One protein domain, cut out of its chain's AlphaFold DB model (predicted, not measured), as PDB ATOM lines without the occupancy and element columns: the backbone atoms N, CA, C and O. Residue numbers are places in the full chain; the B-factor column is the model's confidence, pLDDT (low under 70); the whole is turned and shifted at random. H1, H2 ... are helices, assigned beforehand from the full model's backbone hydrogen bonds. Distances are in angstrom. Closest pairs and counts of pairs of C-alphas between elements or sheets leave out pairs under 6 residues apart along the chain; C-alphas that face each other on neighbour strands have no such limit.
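What this domain is: This is residues 15 to 70 of the 98 residues of an uncharacterized protein of Araneus ventricosus (UniProt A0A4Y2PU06). A splayed helical hairpin, H1 and H2, makes one end of a long, thin model, and a separate helix, H4, reaches away as an arm at the other end. The tiny helix H3 stands in the stretch that joins the two, and residues 40 to 52, 54 to 60 and 62 to 70 stick out free of the rest of the fold. The printed part has 56 residues with four named helices, in the order H1, H2, H3, H4, and no named strand; the class is all helix. The whole is extended, with a radius of gyration of the C-alphas of 16.4 A, and the C-alphas span 54 by 20 by 15 A.

How they stand to each other: H1, residues 15 to 22, touches H2, residues 32 to 45. Their closest C-alphas are those of Thr 18 and Asp 39, 7.1 A apart. The two run opposite ways at a steep tilt of 41 degrees and form a helical hairpin. H3, residues 48 to 51, is close to H2 but not clearly touching it, with the closest C-alphas, those of Gly 43 and Ser 49, 7.3 A apart. H4, residues 55 to 69, is apart from H1, from H2 and from H3. H1 and H3 are apart as well. In H1, H2 and H4 every O i to N i+4 pair is within hydrogen-bond range, while H3 is too short for such a pair; its one O i to N i+3 pair is within range.

Where its parts are: H1 begins at C-alpha 15, at (4.677, 5.333, 42.055), and is 10.5 A long from first to last C-alpha. H2 runs from Ile 32 to His 45, 20.0 A from first to last C-alpha, and its C-alpha 45 is at (1.375, -11.089, 42.832). H3 holds the four residues Leu 48 to Thr 51 and is 5.0 A long. H4, the longest helix with 15 residues, measures 20.7 A from C-alpha 55 to C-alpha 69, which is at (30.765, -9.185, 27.969).

The domain as a whole: The two C-alphas farthest apart are those of Gln 29 and Gly 70, at 53.9 A, and the C-alphas of Thr 15 and Gly 70 are 34.2 A apart. The printed part has no cut. The link from H1 to H2 is short, with 9 residues; the links from H2 to H3 and from H3 to H4 are tight, with 2 and 3 residues. The mean pLDDT of the printed part is 80.6, and residues 48 to 56 are under 70.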
ATOM      1  N   THR A  15       4.797   3.989  41.487       79.62
ATOM      2  CA  THR A  15       4.677   5.333  42.055       79.62
ATOM      3  C   THR A  15       3.540   6.080  41.374       79.62
ATOM      4  O   THR A  15       2.617   6.524  42.054       79.62
ATOM      5  N   GLN A  16       3.527   6.116  40.038       81.00
ATOM      6  CA  GLN A  16       2.417   6.702  39.280       81.00
ATOM      7  C   GLN A  16       1.089   6.002  39.572       81.00
ATOM      8  O   GLN A  16       0.059   6.657  39.729       81.00
ATOM      9  N   ALA A  17       1.088   4.672  39.683       81.25
ATOM     10  CA  ALA A  17      -0.118   3.921  40.008       81.25
ATOM     11  C   ALA A  17      -0.673   4.309  41.384       81.25
ATOM     12  O   ALA A  17      -1.886   4.456  41.542       81.25
ATOM     13  N   THR A  18       0.208   4.505  42.363       81.69
ATOM     14  CA  THR A  18      -0.159   4.956  43.705       81.69
ATOM     15  C   THR A  18      -0.690   6.384  43.684       81.69
ATOM     16  O   THR A  18      -1.759   6.632  44.242       81.69
ATOM     17  N   GLU A  19      -0.024   7.308  42.992       83.44
ATOM     18  CA  GLU A  19      -0.478   8.697  42.860       83.44
ATOM     19  C   GLU A  19      -1.856   8.789  42.201       83.44
ATOM     20  O   GLU A  19      -2.733   9.494  42.700       83.44
ATOM     21  N   ILE A  20      -2.096   8.036  41.124       84.31
ATOM     22  CA  ILE A  20      -3.407   7.997  40.466       84.31
ATOM     23  C   ILE A  20      -4.472   7.456  41.421       84.31
ATOM     24  O   ILE A  20      -5.564   8.017  41.502       84.31
ATOM     25  N   ARG A  21      -4.174   6.385  42.169       84.06
ATOM     26  CA  ARG A  21      -5.128   5.795  43.119       84.06
ATOM     27  C   ARG A  21      -5.443   6.738  44.278       84.06
ATOM     28  O   ARG A  21      -6.613   6.848  44.633       84.06
ATOM     29  N   VAL A  22      -4.445   7.408  44.852       83.81
ATOM     30  CA  VAL A  22      -4.626   8.344  45.976       83.81
ATOM     31  C   VAL A  22      -5.417   9.580  45.548       83.81
ATOM     32  O   VAL A  22      -6.286  10.027  46.287       83.81
ATOM     33  N   ASN A  23      -5.170  10.097  44.343       85.00
ATOM     34  CA  ASN A  23      -5.838  11.300  43.838       85.00
ATOM     35  C   ASN A  23      -7.205  11.026  43.180       85.00
ATOM     36  O   ASN A  23      -7.864  11.951  42.703       85.00
ATOM     37  N   HIS A  24      -7.651   9.769  43.119       84.38
ATOM     38  CA  HIS A  24      -8.934   9.422  42.516       84.38
ATOM     39  C   HIS A  24     -10.096   9.811  43.441       84.38
ATOM     40  O   HIS A  24     -10.129   9.400  44.597       84.38
ATOM     41  N   LEU A  25     -11.109  10.514  42.916       86.69
ATOM     42  CA  LEU A  25     -12.252  11.019  43.703       86.69
ATOM     43  C   LEU A  25     -12.966   9.926  44.518       86.69
ATOM     44  O   LEU A  25     -13.348  10.144  45.661       86.69
ATOM     45  N   ALA A  26     -13.100   8.715  43.967       83.56
ATOM     46  CA  ALA A  26     -13.711   7.591  44.692       83.56
ATOM     47  C   ALA A  26     -12.902   7.118  45.918       83.56
ATOM     48  O   ALA A  26     -13.431   6.383  46.748       83.56
ATOM     49  N   ASN A  27     -11.638   7.531  46.030       84.69
ATOM     50  CA  ASN A  27     -10.720   7.154  47.096       84.69
ATOM     51  C   ASN A  27     -10.429   8.304  48.075       84.69
ATOM     52  O   ASN A  27      -9.615   8.118  48.971       84.69
ATOM     53  N   GLU A  28     -11.097   9.457  47.961       85.44
ATOM     54  CA  GLU A  28     -10.839  10.643  48.800       85.44
ATOM     55  C   GLU A  28     -10.985  10.358  50.309       85.44
ATOM     56  O   GLU A  28     -10.232  10.874  51.129       85.44
ATOM     57  N   GLN A  29     -11.918   9.476  50.680       86.00
ATOM     58  CA  GLN A  29     -12.131   9.024  52.063       86.00
ATOM     59  C   GLN A  29     -11.490   7.660  52.356       86.00
ATOM     60  O   GLN A  29     -11.699   7.078  53.423       86.00
ATOM     61  N   CYS A  30     -10.751   7.103  51.396       84.44
ATOM     62  CA  CYS A  30     -10.164   5.784  51.534       84.44
ATOM     63  C   CYS A  30      -9.031   5.818  52.560       84.44
ATOM     64  O   CYS A  30      -8.204   6.729  52.599       84.44
ATOM     65  N   ASN A  31      -8.971   4.788  53.401       88.88
ATOM     66  CA  ASN A  31      -7.878   4.648  54.345       88.88
ATOM     67  C   ASN A  31      -6.580   4.367  53.577       88.88
ATOM     68  O   ASN A  31      -6.439   3.319  52.948       88.88
ATOM     69  N   ILE A  32      -5.607   5.271  53.686       84.38
ATOM     70  CA  ILE A  32      -4.309   5.165  53.004       84.38
ATOM     71  C   ILE A  32      -3.574   3.843  53.281       84.38
ATOM     72  O   ILE A  32      -2.842   3.360  52.424       84.38
ATOM     73  N   ARG A  33      -3.806   3.205  54.439       88.94
ATOM     74  CA  ARG A  33      -3.217   1.893  54.760       88.94
ATOM     75  C   ARG A  33      -3.777   0.777  53.881       88.94
ATOM     76  O   ARG A  33      -3.058  -0.165  53.577       88.94
ATOM     77  N   ILE A  34      -5.043   0.882  53.475       87.00
ATOM     78  CA  ILE A  34      -5.672  -0.070  52.553       87.00
ATOM     79  C   ILE A  34      -5.069   0.105  51.156       87.00
ATOM     80  O   ILE A  34      -4.750  -0.887  50.509       87.00
ATOM     81  N   LEU A  35      -4.846   1.348  50.716       83.62
ATOM     82  CA  LEU A  35      -4.182   1.623  49.437       83.62
ATOM     83  C   LEU A  35      -2.744   1.078  49.408       83.62
ATOM     84  O   LEU A  35      -2.371   0.453  48.418       83.62
ATOM     85  N   ASP A  36      -1.978   1.236  50.494       84.00
ATOM     86  CA  ASP A  36      -0.627   0.658  50.631       84.00
ATOM     87  C   ASP A  36      -0.656  -0.881  50.598       84.00
ATOM     88  O   ASP A  36       0.130  -1.516  49.899       84.00
ATOM     89  N   GLN A  37      -1.608  -1.510  51.295       87.69
ATOM     90  CA  GLN A  37      -1.776  -2.968  51.257       87.69
ATOM     91  C   GLN A  37      -2.130  -3.482  49.857       87.69
ATOM     92  O   GLN A  37      -1.592  -4.501  49.426       87.69
ATOM     93  N   ILE A  38      -3.005  -2.772  49.143       83.75
ATOM     94  CA  ILE A  38      -3.372  -3.087  47.760       83.75
ATOM     95  C   ILE A  38      -2.160  -2.938  46.833       83.75
ATOM     96  O   ILE A  38      -1.932  -3.813  46.001       83.75
ATOM     97  N   ASP A  39      -1.367  -1.873  46.980       82.56
ATOM     98  CA  ASP A  39      -0.176  -1.666  46.151       82.56
ATOM     99  C   ASP A  39       0.849  -2.787  46.342       82.56
ATOM    100  O   ASP A  39       1.290  -3.405  45.372       82.56
ATOM    101  N   ARG A  40       1.131  -3.148  47.600       85.62
ATOM    102  CA  ARG A  40       2.011  -4.278  47.933       85.62
ATOM    103  C   ARG A  40       1.488  -5.601  47.384       85.62
ATOM    104  O   ARG A  40       2.276  -6.386  46.862       85.62
ATOM    105  N   PHE A  41       0.180  -5.845  47.479       87.00
ATOM    106  CA  PHE A  41      -0.440  -7.048  46.924       87.00
ATOM    107  C   PHE A  41      -0.230  -7.132  45.408       87.00
ATOM    108  O   PHE A  41       0.195  -8.169  44.900       87.00
ATOM    109  N   PHE A  42      -0.462  -6.035  44.680       80.75
ATOM    110  CA  PHE A  42      -0.196  -5.999  43.244       80.75
ATOM    111  C   PHE A  42       1.288  -6.192  42.936       80.75
ATOM    112  O   PHE A  42       1.605  -7.002  42.072       80.75
ATOM    113  N   GLY A  43       2.195  -5.540  43.662       76.94
ATOM    114  CA  GLY A  43       3.637  -5.715  43.461       76.94
ATOM    115  C   GLY A  43       4.118  -7.154  43.682       76.94
ATOM    116  O   GLY A  43       4.970  -7.636  42.946       76.94
ATOM    117  N   GLN A  44       3.551  -7.869  44.659       82.75
ATOM    118  CA  GLN A  44       3.954  -9.243  44.988       82.75
ATOM    119  C   GLN A  44       3.344 -10.305  44.067       82.75
ATOM    120  O   GLN A  44       3.942 -11.361  43.864       82.75
ATOM    121  N   HIS A  45       2.140 -10.064  43.547       81.19
ATOM    122  CA  HIS A  45       1.375 -11.089  42.832       81.19
ATOM    123  C   HIS A  45       1.207 -10.820  41.335       81.19
ATOM    124  O   HIS A  45       0.818 -11.726  40.592       81.19
ATOM    125  N   ASN A  46       1.506  -9.611  40.859       76.44
ATOM    126  CA  ASN A  46       1.382  -9.283  39.449       76.44
ATOM    127  C   ASN A  46       2.584  -9.797  38.645       76.44
ATOM    128  O   ASN A  46       3.535  -9.065  38.396       76.44
ATOM    129  N   ARG A  47       2.495 -11.033  38.147       75.69
ATOM    130  CA  ARG A  47       3.495 -11.619  37.228       75.69
ATOM    131  C   ARG A  47       3.686 -10.822  35.935       75.69
ATOM    132  O   ARG A  47       4.707 -10.963  35.274       75.69
ATOM    133  N   LEU A  48       2.716  -9.984  35.549       69.94
ATOM    134  CA  LEU A  48       2.890  -9.094  34.399       69.94
ATOM    135  C   LEU A  48       3.902  -7.985  34.701       69.94
ATOM    136  O   LEU A  48       4.511  -7.470  33.769       69.94
ATOM    137  N   SER A  49       4.134  -7.656  35.976       68.06
ATOM    138  CA  SER A  49       5.196  -6.732  36.377       68.06
ATOM    139  C   SER A  49       6.566  -7.219  35.901       68.06
ATOM    140  O   SER A  49       7.356  -6.413  35.426       68.06
ATOM    141  N   ASP A  50       6.813  -8.533  35.927       67.12
ATOM    142  CA  ASP A  50       8.070  -9.121  35.445       67.12
ATOM    143  C   ASP A  50       8.235  -8.939  33.930       67.12
ATOM    144  O   ASP A  50       9.338  -8.736  33.421       67.12
ATOM    145  N   THR A  51       7.118  -8.983  33.196       65.62
ATOM    146  CA  THR A  51       7.103  -8.748  31.744       65.62
ATOM    147  C   THR A  51       7.244  -7.268  31.395       65.62
ATOM    148  O   THR A  51       7.697  -6.927  30.305       65.62
ATOM    149  N   TYR A  52       6.892  -6.383  32.330       62.53
ATOM    150  CA  TYR A  52       6.928  -4.941  32.158       62.53
ATOM    151  C   TYR A  52       8.286  -4.384  32.596       62.53
ATOM    152  O   TYR A  52       8.408  -3.617  33.549       62.53
ATOM    153  N   CYS A  53       9.347  -4.750  31.873       63.28
ATOM    154  CA  CYS A  53      10.587  -3.992  31.976       63.28
ATOM    155  C   CYS A  53      10.348  -2.615  31.343       63.28
ATOM    156  O   CYS A  53      10.226  -2.493  30.125       63.28
ATOM    157  N   MET A  54      10.290  -1.567  32.169       66.69
ATOM    158  CA  MET A  54      10.384  -0.193  31.672       66.69
ATOM    159  C   MET A  54      11.615  -0.069  30.765       66.69
ATOM    160  O   MET A  54      12.617  -0.734  31.028       66.69
ATOM    161  N   LEU A  55      11.583   0.814  29.757       66.00
ATOM    162  CA  LEU A  55      12.744   1.054  28.882       66.00
ATOM    163  C   LEU A  55      14.029   1.254  29.693       66.00
ATOM    164  O   LEU A  55      15.033   0.628  29.397       66.00
ATOM    165  N   ARG A  56      13.947   1.978  30.813       64.25
ATOM    166  CA  ARG A  56      15.052   2.156  31.765       64.25
ATOM    167  C   ARG A  56      15.602   0.848  32.354       64.25
ATOM    168  O   ARG A  56      16.802   0.721  32.577       64.25
ATOM    169  N   GLY A  57      14.728  -0.107  32.659       74.50
ATOM    170  CA  GLY A  57      15.103  -1.430  33.163       74.50
ATOM    171  C   GLY A  57      15.713  -2.309  32.073       74.50
ATOM    172  O   GLY A  57      16.696  -2.998  32.332       74.50
ATOM    173  N   VAL A  58      15.185  -2.232  30.846       76.75
ATOM    174  CA  VAL A  58      15.791  -2.883  29.673       76.75
ATOM    175  C   VAL A  58      17.177  -2.300  29.401       76.75
ATOM    176  O   VAL A  58      18.136  -3.053  29.303       76.75
ATOM    177  N   GLU A  59      17.304  -0.973  29.369       73.06
ATOM    178  CA  GLU A  59      18.577  -0.264  29.219       73.06
ATOM    179  C   GLU A  59      19.573  -0.689  30.296       73.06
ATOM    180  O   GLU A  59      20.681  -1.086  29.969       73.06
ATOM    181  N   SER A  60      19.176  -0.686  31.572       78.62
ATOM    182  CA  SER A  60      20.068  -1.070  32.677       78.62
ATOM    183  C   SER A  60      20.572  -2.511  32.553       78.62
ATOM    184  O   SER A  60      21.730  -2.780  32.856       78.62
ATOM    185  N   ARG A  61      19.720  -3.435  32.092       84.00
ATOM    186  CA  ARG A  61      20.114  -4.828  31.848       84.00
ATOM    187  C   ARG A  61      21.090  -4.946  30.689       84.00
ATOM    188  O   ARG A  61      22.131  -5.560  30.862       84.00
ATOM    189  N   VAL A  62      20.797  -4.300  29.560       82.12
ATOM    190  CA  VAL A  62      21.696  -4.285  28.396       82.12
ATOM    191  C   VAL A  62      23.046  -3.658  28.763       82.12
ATOM    192  O   VAL A  62      24.077  -4.199  28.397       82.12
ATOM    193  N   MET A  63      23.063  -2.580  29.553       81.56
ATOM    194  CA  MET A  63      24.302  -1.981  30.070       81.56
ATOM    195  C   MET A  63      25.109  -2.967  30.917       81.56
ATOM    196  O   MET A  63      26.323  -3.060  30.763       81.56
ATOM    197  N   ALA A  64      24.454  -3.685  31.833       85.94
ATOM    198  CA  ALA A  64      25.120  -4.656  32.696       85.94
ATOM    199  C   ALA A  64      25.677  -5.841  31.891       85.94
ATOM    200  O   ALA A  64      26.845  -6.184  32.052       85.94
ATOM    201  N   GLU A  65      24.874  -6.401  30.985       89.81
ATOM    202  CA  GLU A  65      25.257  -7.510  30.103       89.81
ATOM    203  C   GLU A  65      26.431  -7.113  29.184       89.81
ATOM    204  O   GLU A  65      27.411  -7.850  29.086       89.81
ATOM    205  N   SER A  66      26.395  -5.917  28.584       85.50
ATOM    206  CA  SER A  66      27.496  -5.366  27.778       85.50
ATOM    207  C   SER A  66      28.777  -5.150  28.593       85.50
ATOM    208  O   SER A  66      29.860  -5.520  28.144       85.50
ATOM    209  N   ASN A  67      28.668  -4.620  29.820       86.25
ATOM    210  CA  ASN A  67      29.818  -4.434  30.712       86.25
ATOM    211  C   ASN A  67      30.481  -5.765  31.096       86.25
ATOM    212  O   ASN A  67      31.706  -5.831  31.184       86.25
ATOM    213  N   GLU A  68      29.692  -6.816  31.331       89.19
ATOM    214  CA  GLU A  68      30.205  -8.158  31.634       89.19
ATOM    215  C   GLU A  68      30.837  -8.831  30.409       89.19
ATOM    216  O   GLU A  68      31.873  -9.487  30.532       89.19
ATOM    217  N   ALA A  69      30.249  -8.645  29.225       88.00
ATOM    218  CA  ALA A  69      30.765  -9.185  27.969       88.00
ATOM    219  C   ALA A  69      31.978  -8.407  27.419       88.00
ATOM    220  O   ALA A  69      32.678  -8.905  26.537       88.00
ATOM    221  N   GLY A  70      32.247  -7.201  27.936       86.38
ATOM    222  CA  GLY A  70      33.259  -6.293  27.390       86.38
ATOM    223  C   GLY A  70      32.885  -5.747  26.007       86.38
ATOM    224  O   GLY A  70      33.767  -5.377  25.234       86.38
TER     225      GLY A  70